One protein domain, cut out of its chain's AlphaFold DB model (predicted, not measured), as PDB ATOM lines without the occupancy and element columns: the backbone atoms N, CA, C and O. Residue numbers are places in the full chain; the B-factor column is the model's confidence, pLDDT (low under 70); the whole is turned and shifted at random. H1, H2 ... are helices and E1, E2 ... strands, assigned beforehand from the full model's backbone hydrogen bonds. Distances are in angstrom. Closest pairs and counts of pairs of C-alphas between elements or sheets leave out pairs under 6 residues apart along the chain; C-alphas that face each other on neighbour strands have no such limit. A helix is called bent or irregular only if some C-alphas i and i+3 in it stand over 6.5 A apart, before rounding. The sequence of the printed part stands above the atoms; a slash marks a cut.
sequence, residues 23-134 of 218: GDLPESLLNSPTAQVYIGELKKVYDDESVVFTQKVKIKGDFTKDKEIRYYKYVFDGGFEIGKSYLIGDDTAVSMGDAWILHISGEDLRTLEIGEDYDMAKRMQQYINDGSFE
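AT A GLANCE: This is residues 23 to 134 of the 218 residues of an uncharacterized protein of Lachnospiraceae bacterium (UniProt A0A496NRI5). A strongly twisted sheet of five antiparallel strands curls into a small, nearly closed barrel, with E1 and E2 sharply bent and a short pairing of residues 74 to 75 with E5 helping to bridge the side between E3 and E5. Helices H1 and H2 run side by side at one end of the longest axis, and the tip of the hairpin E1 and E2 is at the other. The printed part has 112 residues with two named helices and five named strands, along the chain H1 E1 E2 E3 E4 E5 H2; the sheet's order is E3 E2 E1 E4 E5. The class is mixed, helices and strands, and the whole is compact, with a radius of gyration of the C-alphas of 12.7 A and spans of 37 by 27 by 26 A.

IN THESE COORDINATES: E1, residues 36 to 45, is 21.1 A long and bends by 79 degrees at residue 39. E2, residues 51 to 60, is 20.7 A long and bends by 87 degrees at residue 57. E3 is residues 68 to 71, 10.0 A; E4 residues 85 to 90, 15.9 A; E5 residues 99 to 103, 13.4 A. H1, residues 23 to 31, is 14.4 A long, from C-alpha 23 at (-30.992, 33.936, -15.879); it is irregular, with C-alphas 23 and 26 8.0 A apart. H2, residues 119 to 130, is 16.4 A long and ends at C-alpha 130, (-17.175, 31.397, -29.674).

HOW THE PARTS SIT: E1, E2 and E3 form a meander, each strand the antiparallel neighbour of the one before; with E4, the antiparallel neighbour of E1, they make a Greek key. N 39 and O 57 join E1 to E2 within hydrogen-bond range at 2.9 A, N 69 and O 53 E3 to E2 at 2.9 A, N 38 and O 88 E1 to E4 at 3.0 A, and N 100 and O 89 E5 to E4 at 2.8 A. The closest C-alphas of the edge strands E3 and E5 are those of Tyr 71 and Ala 99, 7.1 A. H1 is on the sheet; its closest C-alpha to E4 is that of Leu 29, 7.0 A from that of Gly 89. H2 only grazes the sheet, with residues 121 to 128. H1 and H2 touch at Pro 26 and Met 124, the closest C-alphas, 5.2 A, with a shallow tilt of 25 degrees, the same way. In H2 every O i to N i+4 pair is within hydrogen-bond range; in H1, 4 of 5.

THE WHOLE: The C-alphas of Asp 47 and Asp 130 are the two farthest apart, 38.0 A. The printed part has no cut. The links E3 to E4, 13 residues, and E5 to H2, 15 residues, are long. Mean pLDDT of the printed part is 90.4; residue 23 and residues 92 to 97 are under 70.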
ATOM      1  N   GLY A  23     -31.716  33.007 -15.013       62.44
ATOM      2  CA  GLY A  23     -30.992  33.936 -15.879       62.44
ATOM      3  C   GLY A  23     -29.488  33.662 -15.997       62.44
ATOM      4  O   GLY A  23     -28.939  33.926 -17.060       62.44
ATOM      5  N   ASP A  24     -28.840  33.091 -14.981       80.88
ATOM      6  CA  ASP A  24     -27.374  32.929 -14.952       80.88
ATOM      7  C   ASP A  24     -26.929  31.498 -15.304       80.88
ATOM      8  O   ASP A  24     -25.803  31.091 -15.022       80.88
ATOM      9  N   LEU A  25     -27.818  30.694 -15.899       87.19
ATOM     10  CA  LEU A  25     -27.517  29.314 -16.279       87.19
ATOM     11  C   LEU A  25     -26.278  29.186 -17.192       87.19
ATOM     12  O   LEU A  25     -25.446  28.325 -16.895       87.19
ATOM     13  N   PRO A  26     -26.110  29.985 -18.272       89.38
ATOM     14  CA  PRO A  26     -24.956  29.869 -19.153       89.38
ATOM     15  C   PRO A  26     -23.653  30.081 -18.388       89.38
ATOM     16  O   PRO A  26     -22.728  29.292 -18.532       89.38
ATOM     17  N   GLU A  27     -23.596  31.086 -17.514       91.56
ATOM     18  CA  GLU A  27     -22.433  31.375 -16.678       91.56
ATOM     19  C   GLU A  27     -22.220  30.303 -15.609       91.56
ATOM     20  O   GLU A  27     -21.074  29.955 -15.328       91.56
ATOM     21  N   SER A  28     -23.290  29.762 -15.021       88.50
ATOM     22  CA  SER A  28     -23.195  28.665 -14.052       88.50
ATOM     23  C   SER A  28     -22.563  27.434 -14.695       88.50
ATOM     24  O   SER A  28     -21.583  26.903 -14.179       88.50
ATOM     25  N   LEU A  29     -23.061  27.026 -15.866       90.75
ATOM     26  CA  LEU A  29     -22.529  25.884 -16.611       90.75
ATOM     27  C   LEU A  29     -21.112  26.150 -17.134       90.75
ATOM     28  O   LEU A  29     -20.288  25.239 -17.180       90.75
ATOM     29  N   LEU A  30     -20.806  27.391 -17.515       91.31
ATOM     30  CA  LEU A  30     -19.486  27.768 -18.008       91.31
ATOM     31  C   LEU A  30     -18.419  27.664 -16.911       91.31
ATOM     32  O   LEU A  30     -17.327  27.154 -17.172       91.31
ATOM     33  N   ASN A  31     -18.741  28.131 -15.701       88.56
ATOM     34  CA  ASN A  31     -17.803  28.254 -14.584       88.56
ATOM     35  C   ASN A  31     -17.788  27.041 -13.645       88.56
ATOM     36  O   ASN A  31     -16.850  26.892 -12.858       88.56
ATOM     37  N   SER A  32     -18.810  26.188 -13.690       86.75
ATOM     38  CA  SER A  32     -18.868  25.006 -12.839       86.75
ATOM     39  C   SER A  32     -17.914  23.910 -13.338       86.75
ATOM     40  O   SER A  32     -17.916  23.575 -14.528       86.75
ATOM     41  N   PRO A  33     -17.101  23.313 -12.446       85.62
ATOM     42  CA  PRO A  33     -16.239  22.189 -12.794       85.62
ATOM     43  C   PRO A  33     -17.004  20.876 -12.967       85.62
ATOM     44  O   PRO A  33     -16.503  19.963 -13.614       85.62
ATOM     45  N   THR A  34     -18.206  20.768 -12.397       86.75
ATOM     46  CA  THR A  34     -19.044  19.564 -12.481       86.75
ATOM     47  C   THR A  34     -20.093  19.643 -13.579       86.75
ATOM     48  O   THR A  34     -20.804  18.665 -13.802       86.75
ATOM     49  N   ALA A  35     -20.196  20.787 -14.259       89.75
ATOM     50  CA  ALA A  35     -21.157  20.973 -15.328       89.75
ATOM     51  C   ALA A  35     -20.811  20.151 -16.566       89.75
ATOM     52  O   ALA A  35     -19.672  20.107 -17.039       89.75
ATOM     53  N   GLN A  36     -21.854  19.558 -17.127       92.12
ATOM     54  CA  GLN A  36     -21.852  18.835 -18.378       92.12
ATOM     55  C   GLN A  36     -22.712  19.596 -19.388       92.12
ATOM     56  O   GLN A  36     -23.878  19.899 -19.128       92.12
ATOM     57  N   VAL A  37     -22.147  19.875 -20.562       94.88
ATOM     58  CA  VAL A  37     -22.872  20.468 -21.692       94.88
ATOM     59  C   VAL A  37     -22.595  19.636 -22.936       94.88
ATOM     60  O   VAL A  37     -21.439  19.341 -23.257       94.88
ATOM     61  N   TYR A  38     -23.647  19.212 -23.630       96.19
ATOM     62  CA  TYR A  38     -23.524  18.367 -24.817       96.19
ATOM     63  C   TYR A  38     -24.751  18.465 -25.724       96.19
ATOM     64  O   TYR A  38     -25.833  18.868 -25.297       96.19
ATOM     65  N   ILE A  39     -24.589  18.043 -26.978       97.94
ATOM     66  CA  ILE A  39     -25.712  17.796 -27.887       97.94
ATOM     67  C   ILE A  39     -26.093  16.323 -27.797       97.94
ATOM     68  O   ILE A  39     -25.235  15.441 -27.942       97.94
ATOM     69  N   GLY A  40     -27.374  16.056 -27.558       97.06
ATOM     70  CA  GLY A  40     -27.925  14.712 -27.439       97.06
ATOM     71  C   GLY A  40     -29.109  14.483 -28.370       97.06
ATOM     72  O   GLY A  40     -29.932  15.370 -28.568       97.06
ATOM     73  N   GLU A  41     -29.213  13.272 -28.911       97.94
ATOM     74  CA  GLU A  41     -30.368  12.832 -29.701       97.94
ATOM     75  C   GLU A  41     -31.421  12.236 -28.768       97.94
ATOM     76  O   GLU A  41     -31.122  11.314 -28.000       97.94
ATOM     77  N   LEU A  42     -32.656  12.729 -28.841       97.56
ATOM     78  CA  LEU A  42     -33.755  12.192 -28.054       97.56
ATOM     79  C   LEU A  42     -34.122  10.789 -28.546       97.56
ATOM     80  O   LEU A  42     -34.608  10.612 -29.663       97.56
ATOM     81  N   LYS A  43     -33.967   9.783 -27.686       97.75
ATOM     82  CA  LYS A  43     -34.346   8.396 -27.985       97.75
ATOM     83  C   LYS A  43     -35.760   8.060 -27.575       97.75
ATOM     84  O   LYS A  43     -36.439   7.309 -28.275       97.75
ATOM     85  N   LYS A  44     -36.180   8.537 -26.406       96.62
ATOM     86  CA  LYS A  44     -37.433   8.092 -25.804       96.62
ATOM     87  C   LYS A  44     -37.994   9.113 -24.833       96.62
ATOM     88  O   LYS A  44     -37.252   9.696 -24.052       96.62
ATOM     89  N   VAL A  45     -39.316   9.233 -24.858       95.69
ATOM     90  CA  VAL A  45     -40.135   9.890 -23.837       95.69
ATOM     91  C   VAL A  45     -40.987   8.800 -23.190       95.69
ATOM     92  O   VAL A  45     -41.499   7.924 -23.892       95.69
ATOM     93  N   TYR A  46     -41.072   8.792 -21.866       94.50
ATOM     94  CA  TYR A  46     -41.836   7.812 -21.099       94.50
ATOM     95  C   TYR A  46     -43.111   8.424 -20.508       94.50
ATOM     96  O   TYR A  46     -43.255   9.640 -20.441       94.50
ATOM     97  N   ASP A  47     -44.020   7.562 -20.043       93.25
ATOM     98  CA  ASP A  47     -45.290   7.970 -19.424       93.25
ATOM     99  C   ASP A  47     -45.098   8.739 -18.102       93.25
ATOM    100  O   ASP A  47     -45.984   9.479 -17.685       93.25
ATOM    101  N   ASP A  48     -43.945   8.566 -17.444       91.25
ATOM    102  CA  ASP A  48     -43.525   9.319 -16.254       91.25
ATOM    103  C   ASP A  48     -42.889  10.679 -16.603       91.25
ATOM    104  O   ASP A  48     -42.227  11.274 -15.757       91.25
ATOM    105  N   GLU A  49     -43.047  11.130 -17.854       90.25
ATOM    106  CA  GLU A  49     -42.462  12.342 -18.446       90.25
ATOM    107  C   GLU A  49     -40.927  12.344 -18.502       90.25
ATOM    108  O   GLU A  49     -40.326  13.280 -19.024       90.25
ATOM    109  N   SER A  50     -40.259  11.279 -18.048       92.81
ATOM    110  CA  SER A  50     -38.807  11.183 -18.165       92.81
ATOM    111  C   SER A  50     -38.374  10.994 -19.618       92.81
ATOM    112  O   SER A  50     -39.021  10.311 -20.423       92.81
ATOM    113  N   VAL A  51     -37.223  11.572 -19.943       94.75
ATOM    114  CA  VAL A  51     -36.667  11.574 -21.297       94.75
ATOM    115  C   VAL A  51     -35.290  10.939 -21.323       94.75
ATOM    116  O   VAL A  51     -34.528  11.042 -20.363       94.75
ATOM    117  N   VAL A  52     -34.974  10.251 -22.415       96.00
ATOM    118  CA  VAL A  52     -33.673   9.608 -22.630       96.00
ATOM    119  C   VAL A  52     -32.993  10.228 -23.832       96.00
ATOM    120  O   VAL A  52     -33.539  10.187 -24.937       96.00
ATOM    121  N   PHE A  53     -31.779  10.726 -23.617       96.06
ATOM    122  CA  PHE A  53     -30.904  11.233 -24.665       96.06
ATOM    123  C   PHE A  53     -29.693  10.330 -24.845       96.06
ATOM    124  O   PHE A  53     -29.117   9.844 -23.873       96.06
ATOM    125  N   THR A  54     -29.282  10.152 -26.095       97.31
ATOM    126  CA  THR A  54     -27.988   9.571 -26.453       97.31
ATOM    127  C   THR A  54     -26.995  10.697 -26.717       97.31
ATOM    128  O   THR A  54     -27.258  11.556 -27.557       97.31
ATOM    129  N   GLN A  55     -25.845  10.687 -26.043       96.12
ATOM    130  CA  GLN A  55     -24.808  11.708 -26.226       96.12
ATOM    131  C   GLN A  55     -24.186  11.658 -27.634       96.12
ATOM    132  O   GLN A  55     -23.683  10.611 -28.050       96.12
ATOM    133  N   LYS A  56     -24.175  12.794 -28.348       96.75
ATOM    134  CA  LYS A  56     -23.657  12.912 -29.726       96.75
ATOM    135  C   LYS A  56     -22.406  13.770 -29.830       96.75
ATOM    136  O   LYS A  56     -21.390  13.289 -30.334       96.75
ATOM    137  N   VAL A  57     -22.466  15.009 -29.341       97.12
ATOM    138  CA  VAL A  57     -21.377  15.993 -29.463       97.12
ATOM    139  C   VAL A  57     -21.018  16.533 -28.088       97.12
ATOM    140  O   VAL A  57     -21.895  16.996 -27.361       97.12
ATOM    141  N   LYS A  58     -19.731  16.470 -27.736       95.75
ATOM    142  CA  LYS A  58     -19.199  17.055 -26.501       95.75
ATOM    143  C   LYS A  58     -19.078  18.570 -26.656       95.75
ATOM    144  O   LYS A  58     -18.556  19.020 -27.671       95.75
ATOM    145  N   ILE A  59     -19.486  19.317 -25.630       95.44
ATOM    146  CA  ILE A  59     -19.187  20.750 -25.496       95.44
ATOM    147  C   ILE A  59     -18.336  20.995 -24.240       95.44
ATOM    148  O   ILE A  59     -17.287  21.619 -24.336       95.44
ATOM    149  N   LYS A  60     -18.739  20.457 -23.079       93.50
ATOM    150  CA  LYS A  60     -17.995  20.573 -21.811       93.50
ATOM    151  C   LYS A  60     -18.267  19.396 -20.874       93.50
ATOM    152  O   LYS A  60     -19.384  18.879 -20.839       93.50
ATOM    153  N   GLY A  61     -17.264  19.052 -20.068       91.56
ATOM    154  CA  GLY A  61     -17.395  18.156 -18.922       91.56
ATOM    155  C   GLY A  61     -17.314  16.684 -19.305       91.56
ATOM    156  O   GLY A  61     -16.868  16.320 -20.401       91.56
ATOM    157  N   ASP A  62     -17.747  15.821 -18.385       88.81
ATOM    158  CA  ASP A  62     -17.767  14.376 -18.600       88.81
ATOM    159  C   ASP A  62     -18.540  14.041 -19.873       88.81
ATOM    160  O   ASP A  62     -19.638  14.535 -20.097       88.81
ATOM    161  N   PHE A  63     -18.003  13.187 -20.734       91.94
ATOM    162  CA  PHE A  63     -18.684  12.818 -21.971       91.94
ATOM    163  C   PHE A  63     -18.315  11.402 -22.369       91.94
ATOM    164  O   PHE A  63     -17.155  10.990 -22.320       91.94
ATOM    165  N   THR A  64     -19.310  10.636 -22.789       93.44
ATOM    166  CA  THR A  64     -19.115   9.302 -23.339       93.44
ATOM    167  C   THR A  64     -20.018   9.166 -24.545       93.44
ATOM    168  O   THR A  64     -21.240   9.140 -24.419       93.44
ATOM    169  N   LYS A  65     -19.409   9.086 -25.729       93.56
ATOM    170  CA  LYS A  65     -20.147   8.976 -26.985       93.56
ATOM    171  C   LYS A  65     -21.135   7.811 -26.928       93.56
ATOM    172  O   LYS A  65     -20.793   6.734 -26.446       93.56
ATOM    173  N   ASP A  66     -22.348   8.055 -27.410       95.50
ATOM    174  CA  ASP A  66     -23.445   7.090 -27.463       95.50
ATOM    175  C   ASP A  66     -23.948   6.599 -26.087       95.50
ATOM    176  O   ASP A  66     -24.796   5.709 -26.018       95.50
ATOM    177  N   LYS A  67     -23.493   7.203 -24.978       94.38
ATOM    178  CA  LYS A  67     -24.057   6.950 -23.647       94.38
ATOM    179  C   LYS A  67     -25.492   7.456 -23.596       94.38
ATOM    180  O   LYS A  67     -25.777   8.586 -23.990       94.38
ATOM    181  N   GLU A  68     -26.378   6.624 -23.067       95.06
ATOM    182  CA  GLU A  68     -27.753   7.011 -22.782       95.06
ATOM    183  C   GLU A  68     -27.858   7.588 -21.371       95.06
ATOM    184  O   GLU A  68     -27.373   6.999 -20.400       95.06
ATOM    185  N   ILE A  69     -28.498   8.747 -21.260       92.50
ATOM    186  CA  ILE A  69     -28.782   9.407 -19.988       92.50
ATOM    187  C   ILE A  69     -30.278   9.663 -19.913       92.50
ATOM    188  O   ILE A  69     -30.880  10.198 -20.847       92.50
ATOM    189  N   ARG A  70     -30.878   9.257 -18.793       93.62
ATOM    190  CA  ARG A  70     -32.287   9.492 -18.496       93.62
ATOM    191  C   ARG A  70     -32.424  10.670 -17.540       93.62
ATOM    192  O   ARG A  70     -31.870  10.622 -16.444       93.62
ATOM    193  N   TYR A  71     -33.217  11.661 -17.924       91.62
ATOM    194  CA  TYR A  71     -33.560  12.806 -17.090       91.62
ATOM    195  C   TYR A  71     -34.979  12.661 -16.558       91.62
ATOM    196  O   TYR A  71     -35.930  12.517 -17.324       91.62
ATOM    197  N   TYR A  72     -35.103  12.689 -15.233       90.31
ATOM    198  CA  TYR A  72     -36.385  12.644 -14.522       90.31
ATOM    199  C   TYR A  72     -36.926  14.037 -14.192       90.31
ATOM    200  O   TYR A  72     -38.098  14.178 -13.859       90.31
ATOM    201  N   LYS A  73     -36.066  15.056 -14.242       88.88
ATOM    202  CA  LYS A  73     -36.415  16.447 -13.982       88.88
ATOM    203  C   LYS A  73     -35.623  17.327 -14.939       88.88
ATOM    204  O   LYS A  73     -34.428  17.111 -15.125       88.88
ATOM    205  N   TYR A  74     -36.306  18.255 -15.593       89.81
ATOM    206  CA  TYR A  74     -35.700  19.153 -16.567       89.81
ATOM    207  C   TYR A  74     -36.561  20.402 -16.770       89.81
ATOM    208  O   TYR A  74     -37.747  20.421 -16.431       89.81
ATOM    209  N   VAL A  75     -35.955  21.434 -17.349       88.75
ATOM    210  CA  VAL A  75     -36.629  22.623 -17.870       88.75
ATOM    211  C   VAL A  75     -36.534  22.581 -19.389       88.75
ATOM    212  O   VAL A  75     -35.441  22.535 -19.951       88.75
ATOM    213  N   PHE A  76     -37.693  22.574 -20.041       88.25
ATOM    214  CA  PHE A  76     -37.818  22.582 -21.492       88.25
ATOM    215  C   PHE A  76     -39.104  23.309 -21.875       88.25
ATOM    216  O   PHE A  76     -40.169  23.000 -21.337       88.25
ATOM    217  N   ASP A  77     -38.998  24.271 -22.786       77.88
ATOM    218  CA  ASP A  77     -40.141  25.021 -23.305       77.88
ATOM    219  C   ASP A  77     -40.421  24.570 -24.743       77.88
ATOM    220  O   ASP A  77     -39.940  25.154 -25.713       77.88
ATOM    221  N   GLY A  78     -41.135  23.449 -24.881       80.94
ATOM    222  CA  GLY A  78     -41.591  22.952 -26.175       80.94
ATOM    223  C   GLY A  78     -41.971  21.475 -26.202       80.94
ATOM    224  O   GLY A  78     -42.122  20.813 -25.175       80.94
ATOM    225  N   GLY A  79     -42.188  20.973 -27.418       87.69
ATOM    226  CA  GLY A  79     -42.557  19.586 -27.681       87.69
ATOM    227  C   GLY A  79     -41.341  18.737 -28.027       87.69
ATOM    228  O   GLY A  79     -40.464  19.155 -28.779       87.69
ATOM    229  N   PHE A  80     -41.301  17.520 -27.494       93.75
ATOM    230  CA  PHE A  80     -40.253  16.571 -27.834       93.75
ATOM    231  C   PHE A  80     -40.538  15.830 -29.138       93.75
ATOM    232  O   PHE A  80     -41.630  15.303 -29.351       93.75
ATOM    233  N   GLU A  81     -39.506  15.715 -29.967       94.69
ATOM    234  CA  GLU A  81     -39.507  14.961 -31.212       94.69
ATOM    235  C   GLU A  81     -38.429  13.875 -31.151       94.69
ATOM    236  O   GLU A  81     -37.229  14.146 -31.089       94.69
ATOM    237  N   ILE A  82     -38.857  12.610 -31.151       96.56
ATOM    238  CA  ILE A  82     -37.936  11.468 -31.111       96.56
ATOM    239  C   ILE A  82     -37.037  11.488 -32.355       96.56
ATOM    240  O   ILE A  82     -37.510  11.657 -33.478       96.56
ATOM    241  N   GLY A  83     -35.739  11.276 -32.147       96.31
ATOM    242  CA  GLY A  83     -34.712  11.298 -33.185       96.31
ATOM    243  C   GLY A  83     -34.176  12.693 -33.514       96.31
ATOM    244  O   GLY A  83     -33.300  12.800 -34.370       96.31
ATOM    245  N   LYS A  84     -34.667  13.757 -32.863       96.69
ATOM    246  CA  LYS A  84     -34.087  15.102 -32.969       96.69
ATOM    247  C   LYS A  84     -32.972  15.312 -31.953       96.69
ATOM    248  O   LYS A  84     -32.981  14.722 -30.871       96.69
ATOM    249  N   SER A  85     -32.032  16.177 -32.322       97.31
ATOM    250  CA  SER A  85     -30.938  16.611 -31.460       97.31
ATOM    251  C   SER A  85     -31.341  17.860 -30.679       97.31
ATOM    252  O   SER A  85     -32.023  18.738 -31.206       97.31
ATOM    253  N   TYR A  86     -30.915  17.915 -29.424       97.56
ATOM    254  CA  TYR A  86     -31.168  18.997 -28.478       97.56
ATOM    255  C   TYR A  86     -29.871  19.347 -27.756       97.56
ATOM    256  O   TYR A  86     -28.974  18.506 -27.646       97.56
ATOM    257  N   LEU A  87     -29.772  20.574 -27.253       96.88
ATOM    258  CA  LEU A  87     -28.699  20.972 -26.350       96.88
ATOM    259  C   LEU A  87     -29.115  20.641 -24.918       96.88
ATOM    260  O   LEU A  87     -30.221  20.989 -24.507       96.88
ATOM    261  N   ILE A  88     -28.232  19.980 -24.174       95.06
ATOM    262  CA  ILE A  88     -28.448  19.597 -22.781       95.06
ATOM    263  C   ILE A  88     -27.355  20.225 -21.922       95.06
ATOM    264  O   ILE A  88     -26.167  20.034 -22.186       95.06
ATOM    265  N   GLY A  89     -27.772  20.956 -20.889       93.25
ATOM    266  CA  GLY A  89     -26.918  21.452 -19.814       93.25
ATOM    267  C   GLY A  89     -27.343  20.863 -18.473       93.25
ATOM    268  O   GLY A  89     -28.500  20.996 -18.076       93.25
ATOM    269  N   ASP A  90     -26.419  20.222 -17.768       88.56
ATOM    270  CA  ASP A  90     -26.652  19.638 -16.446       88.56
ATOM    271  C   ASP A  90     -25.475  19.972 -15.524       88.56
ATOM    272  O   ASP A  90     -24.328  19.679 -15.844       88.56
ATOM    273  N   ASP A  91     -25.757  20.608 -14.387       78.94
ATOM    274  CA  ASP A  91     -24.747  20.960 -13.377       78.94
ATOM    275  C   ASP A  91     -24.664  19.935 -12.233       78.94
ATOM    276  O   ASP A  91     -23.874  20.050 -11.296       78.94
ATOM    277  N   THR A  92     -25.499  18.898 -12.279       64.50
ATOM    278  CA  THR A  92     -25.422  17.804 -11.322       64.50
ATOM    279  C   THR A  92     -24.566  16.686 -11.890       64.50
ATOM    280  O   THR A  92     -24.879  16.088 -12.911       64.50
ATOM    281  N   ALA A  93     -23.502  16.334 -11.171       51.16
ATOM    282  CA  ALA A  93     -22.613  15.210 -11.490       51.16
ATOM    283  C   ALA A  93     -23.326  13.836 -11.617       51.16
ATOM    284  O   ALA A  93     -22.690  12.815 -11.871       51.16
ATOM    285  N   VAL A  94     -24.644  13.778 -11.394       45.12
ATOM    286  CA  VAL A  94     -25.500  12.596 -11.478       45.12
ATOM    287  C   VAL A  94     -26.895  13.071 -11.885       45.12
ATOM    288  O   VAL A  94     -27.402  13.985 -11.250       45.12
ATOM    289  N   SER A  95     -27.506  12.400 -12.869       51.03
ATOM    290  CA  SER A  95     -28.810  12.595 -13.545       51.03
ATOM    291  C   SER A  95     -30.069  12.786 -12.660       51.03
ATOM    292  O   SER A  95     -31.098  12.129 -12.851       51.03
ATOM    293  N   MET A  96     -29.986  13.642 -11.652       49.28
ATOM    294  CA  MET A  96     -31.017  13.987 -10.674       49.28
ATOM    295  C   MET A  96     -31.237  15.504 -10.576       49.28
ATOM    296  O   MET A  96     -32.124  15.929  -9.835       49.28
ATOM    297  N   GLY A  97     -30.443  16.313 -11.281       59.12
ATOM    298  CA  GLY A  97     -30.619  17.759 -11.369       59.12
ATOM    299  C   GLY A  97     -31.650  18.189 -12.399       59.12
ATOM    300  O   GLY A  97     -32.147  17.396 -13.196       59.12
ATOM    301  N   ASP A  98     -31.959  19.482 -12.354       77.81
ATOM    302  CA  ASP A  98     -32.872  20.152 -13.275       77.81
ATOM    303  C   ASP A  98     -32.126  20.424 -14.575       77.81
ATOM    304  O   ASP A  98     -31.614  21.523 -14.779       77.81
ATOM    305  N   ALA A  99     -32.011  19.400 -15.421       89.44
ATOM    306  CA  ALA A  99     -31.341  19.546 -16.703       89.44
ATOM    307  C   ALA A  99     -32.052  20.600 -17.554       89.44
ATOM    308  O   ALA A  99     -33.279  20.673 -17.597       89.44
ATOM    309  N   TRP A 100     -31.280  21.408 -18.257       91.62
ATOM    310  CA  TRP A 100     -31.798  22.411 -19.171       91.62
ATOM    311  C   TRP A 100     -31.693  21.880 -20.580       91.62
ATOM    312  O   TRP A 100     -30.606  21.513 -21.026       91.62
ATOM    313  N   ILE A 101     -32.832  21.816 -21.256       94.31
ATOM    314  CA  ILE A 101     -32.930  21.289 -22.609       94.31
ATOM    315  C   ILE A 101     -33.365  22.434 -23.515       94.31
ATOM    316  O   ILE A 101     -34.279  23.180 -23.167       94.31
ATOM    317  N   LEU A 102     -32.691  22.588 -24.652       94.81
ATOM    318  CA  LEU A 102     -32.917  23.682 -25.599       94.81
ATOM    319  C   LEU A 102     -33.000  23.146 -27.032       94.81
ATOM    320  O   LEU A 102     -32.299  22.190 -27.392       94.81
ATOM    321  N   HIS A 103     -33.846  23.764 -27.853       96.19
ATOM    322  CA  HIS A 103     -33.931  23.469 -29.282       96.19
ATOM    323  C   HIS A 103     -32.689  23.971 -30.004       96.19
ATOM    324  O   HIS A 103     -32.192  25.057 -29.719       96.19
ATOM    325  N   ILE A 104     -32.234  23.211 -30.998       96.50
ATOM    326  CA  ILE A 104     -31.079  23.582 -31.816       96.50
ATOM    327  C   ILE A 104     -31.332  23.380 -33.308       96.50
ATOM    328  O   ILE A 104     -32.093  22.499 -33.712       96.50
ATOM    329  N   SER A 105     -30.664  24.183 -34.137       93.56
ATOM    330  CA  SER A 105     -30.736  24.095 -35.603       93.56
ATOM    331  C   SER A 105     -29.923  22.941 -36.203       93.56
ATOM    332  O   SER A 105     -30.226  22.488 -37.309       93.56
ATOM    333  N   GLY A 106     -28.901  22.446 -35.498       93.12
ATOM    334  CA  GLY A 106     -27.985  21.418 -35.994       93.12
ATOM    335  C   GLY A 106     -26.932  21.010 -34.966       93.12
ATOM    336  O   GLY A 106     -27.068  21.306 -33.789       93.12
ATOM    337  N   GLU A 107     -25.885  20.312 -35.410       94.31
ATOM    338  CA  GLU A 107     -24.829  19.780 -34.527       94.31
ATOM    339  C   GLU A 107     -23.473  20.496 -34.681       94.31
ATOM    340  O   GLU A 107     -22.547  20.234 -33.915       94.31
ATOM    341  N   ASP A 108     -23.339  21.398 -35.661       95.81
ATOM    342  CA  ASP A 108     -22.132  22.209 -35.846       95.81
ATOM    343  C   ASP A 108     -22.106  23.344 -34.818       95.81
ATOM    344  O   ASP A 108     -22.891  24.287 -34.904       95.81
ATOM    345  N   LEU A 109     -21.178  23.255 -33.864       95.56
ATOM    346  CA  LEU A 109     -21.057  24.199 -32.756       95.56
ATOM    347  C   LEU A 109     -20.773  25.634 -33.206       95.56
ATOM    348  O   LEU A 109     -21.119  26.554 -32.487       95.56
ATOM    349  N   ARG A 110     -20.145  25.866 -34.365       94.56
ATOM    350  CA  ARG A 110     -19.765  27.230 -34.789       94.56
ATOM    351  C   ARG A 110     -20.900  27.966 -35.485       94.56
ATOM    352  O   ARG A 110     -20.893  29.196 -35.531       94.56
ATOM    353  N   THR A 111     -21.870  27.223 -36.003       95.56
ATOM    354  CA  THR A 111     -23.064  27.754 -36.671       95.56
ATOM    355  C   THR A 111     -24.351  27.358 -35.954       95.56
ATOM    356  O   THR A 111     -25.427  27.467 -36.538       95.56
ATOM    357  N   LEU A 112     -24.248  26.859 -34.721       95.75
ATOM    358  CA  LEU A 112     -25.388  26.437 -33.926       95.75
ATOM    359  C   LEU A 112     -26.303  27.639 -33.681       95.75
ATOM    360  O   LEU A 112     -25.844  28.722 -33.301       95.75
ATOM    361  N   GLU A 113     -27.600  27.431 -33.875       96.56
ATOM    362  CA  GLU A 113     -28.640  28.361 -33.445       96.56
ATOM    363  C   GLU A 113     -29.498  27.675 -32.391       96.56
ATOM    364  O   GLU A 113     -29.868  26.511 -32.566       96.56
ATOM    365  N   ILE A 114     -29.803  28.394 -31.315       94.88
ATOM    366  CA  ILE A 114     -30.731  27.957 -30.274       94.88
ATOM    367  C   ILE A 114     -32.109  28.544 -30.591       94.88
ATOM    368  O   ILE A 114     -32.229  29.726 -30.908       94.88
ATOM    369  N   GLY A 115     -33.142  27.700 -30.561       89.50
ATOM    370  CA  GLY A 115     -34.483  28.063 -31.032       89.50
ATOM    371  C   GLY A 115     -35.224  29.041 -30.119       89.50
ATOM    372  O   GLY A 115     -36.134  29.741 -30.565       89.50
ATOM    373  N   GLU A 116     -34.855  29.095 -28.844       90.00
ATOM    374  CA  GLU A 116     -35.499  29.936 -27.849       90.00
ATOM    375  C   GLU A 116     -34.990  31.392 -27.853       90.00
ATOM    376  O   GLU A 116     -33.797  31.663 -27.947       90.00
ATOM    377  N   ASP A 117     -35.904  32.361 -27.696       87.50
ATOM    378  CA  ASP A 117     -35.609  33.801 -27.870       87.50
ATOM    379  C   ASP A 117     -35.265  34.551 -26.562       87.50
ATOM    380  O   ASP A 117     -35.069  35.772 -26.544       87.50
ATOM    381  N   TYR A 118     -35.171  33.854 -25.429       86.38
ATOM    382  CA  TYR A 118     -34.764  34.491 -24.174       86.38
ATOM    383  C   TYR A 118     -33.259  34.807 -24.150       86.38
ATOM    384  O   TYR A 118     -32.436  34.103 -24.729       86.38
ATOM    385  N   ASP A 119     -32.884  35.872 -23.432       90.88
ATOM    386  CA  ASP A 119     -31.497  36.366 -23.341       90.88
ATOM    387  C   ASP A 119     -30.487  35.273 -22.944       90.88
ATOM    388  O   ASP A 119     -29.394  35.178 -23.498       90.88
ATOM    389  N   MET A 120     -30.905  34.384 -22.044       90.00
ATOM    390  CA  MET A 120     -30.133  33.223 -21.613       90.00
ATOM    391  C   MET A 120     -29.744  32.290 -22.779       90.00
ATOM    392  O   MET A 120     -28.601  31.844 -22.844       90.00
ATOM    393  N   ALA A 121     -30.655  32.018 -23.721       92.06
ATOM    394  CA  ALA A 121     -30.391  31.176 -24.888       92.06
ATOM    395  C   ALA A 121     -29.415  31.863 -25.844       92.06
ATOM    396  O   ALA A 121     -28.495  31.225 -26.348       92.06
ATOM    397  N   LYS A 122     -29.545  33.181 -26.027       94.06
ATOM    398  CA  LYS A 122     -28.619  33.967 -26.857       94.06
ATOM    399  C   LYS A 122     -27.197  33.933 -26.304       94.06
ATOM    400  O   LYS A 122     -26.256  33.728 -27.068       94.06
ATOM    401  N   ARG A 123     -27.035  34.075 -24.984       95.06
ATOM    402  CA  ARG A 123     -25.729  33.942 -24.318       95.06
ATOM    403  C   ARG A 123     -25.180  32.523 -24.397       95.06
ATOM    404  O   ARG A 123     -24.019  32.356 -24.749       95.06
ATOM    405  N   MET A 124     -26.016  31.511 -24.156       95.25
ATOM    406  CA  MET A 124     -25.634  30.104 -24.320       95.25
ATOM    407  C   MET A 124     -25.116  29.822 -25.738       95.25
ATOM    408  O   MET A 124     -24.028  29.275 -25.899       95.25
ATOM    409  N   GLN A 125     -25.856  30.251 -26.762       96.75
ATOM    410  CA  GLN A 125     -25.451  30.121 -28.160       96.75
ATOM    411  C   GLN A 125     -24.125  30.836 -28.419       96.75
ATOM    412  O   GLN A 125     -23.237  30.270 -29.047       96.75
ATOM    413  N   GLN A 126     -23.967  32.066 -27.923       96.94
ATOM    414  CA  GLN A 126     -22.726  32.816 -28.091       96.94
ATOM    415  C   GLN A 126     -21.527  32.062 -27.498       96.94
ATOM    416  O   GLN A 126     -20.537  31.893 -28.204       96.94
ATOM    417  N   TYR A 127     -21.638  31.568 -26.262       96.88
ATOM    418  CA  TYR A 127     -20.566  30.837 -25.574       96.88
ATOM    419  C   TYR A 127     -20.201  29.510 -26.240       96.88
ATOM    420  O   TYR A 127     -19.050  29.081 -26.175       96.88
ATOM    421  N   ILE A 128     -21.164  28.847 -26.879       96.94
ATOM    422  CA  ILE A 128     -20.893  27.651 -27.684       96.94
ATOM    423  C   ILE A 128     -20.178  28.052 -28.982       96.94
ATOM    424  O   ILE A 128     -19.116  27.519 -29.302       96.94
ATOM    425  N   ASN A 129     -20.713  29.036 -29.707       97.62
ATOM    426  CA  ASN A 129     -20.201  29.418 -31.023       97.62
ATOM    427  C   ASN A 129     -18.793  30.031 -30.948       97.62
ATOM    428  O   ASN A 129     -17.964  29.806 -31.838       97.62
ATOM    429  N   ASP A 130     -18.491  30.786 -29.890       97.25
ATOM    430  CA  ASP A 130     -17.175  31.397 -29.674       97.25
ATOM    431  C   ASP A 130     -16.153  30.454 -29.013       97.25
ATOM    432  O   ASP A 130     -14.951  30.717 -29.067       97.25
ATOM    433  N   GLY A 131     -16.585  29.287 -28.528       96.06
ATOM    434  CA  GLY A 131     -15.720  28.279 -27.918       96.06
ATOM    435  C   GLY A 131     -15.377  28.540 -26.450       96.06
ATOM    436  O   GLY A 131     -14.370  28.031 -25.950       96.06
ATOM    437  N   SER A 132     -16.154  29.378 -25.759       96.62
ATOM    438  CA  SER A 132     -15.936  29.698 -24.346       96.62
ATOM    439  C   SER A 132     -16.014  28.463 -23.449       96.62
ATOM    440  O   SER A 132     -15.255  28.370 -22.485       96.62
ATOM    441  N   PHE A 133     -16.892  27.505 -23.761       95.19
ATOM    442  CA  PHE A 133     -17.039  26.270 -22.986       95.19
ATOM    443  C   PHE A 133     -15.803  25.371 -23.061       95.19
ATOM    444  O   PHE A 133     -15.333  24.891 -22.028       95.19
ATOM    445  N   GLU A 134     -15.240  25.195 -24.255       93.56
ATOM    446  CA  GLU A 134     -14.004  24.441 -24.457       93.56
ATOM    447  C   GLU A 134     -12.842  25.126 -23.732       93.56
ATOM    448  O   GLU A 134     -12.087  24.480 -23.004       93.56
TER     449      GLU A 134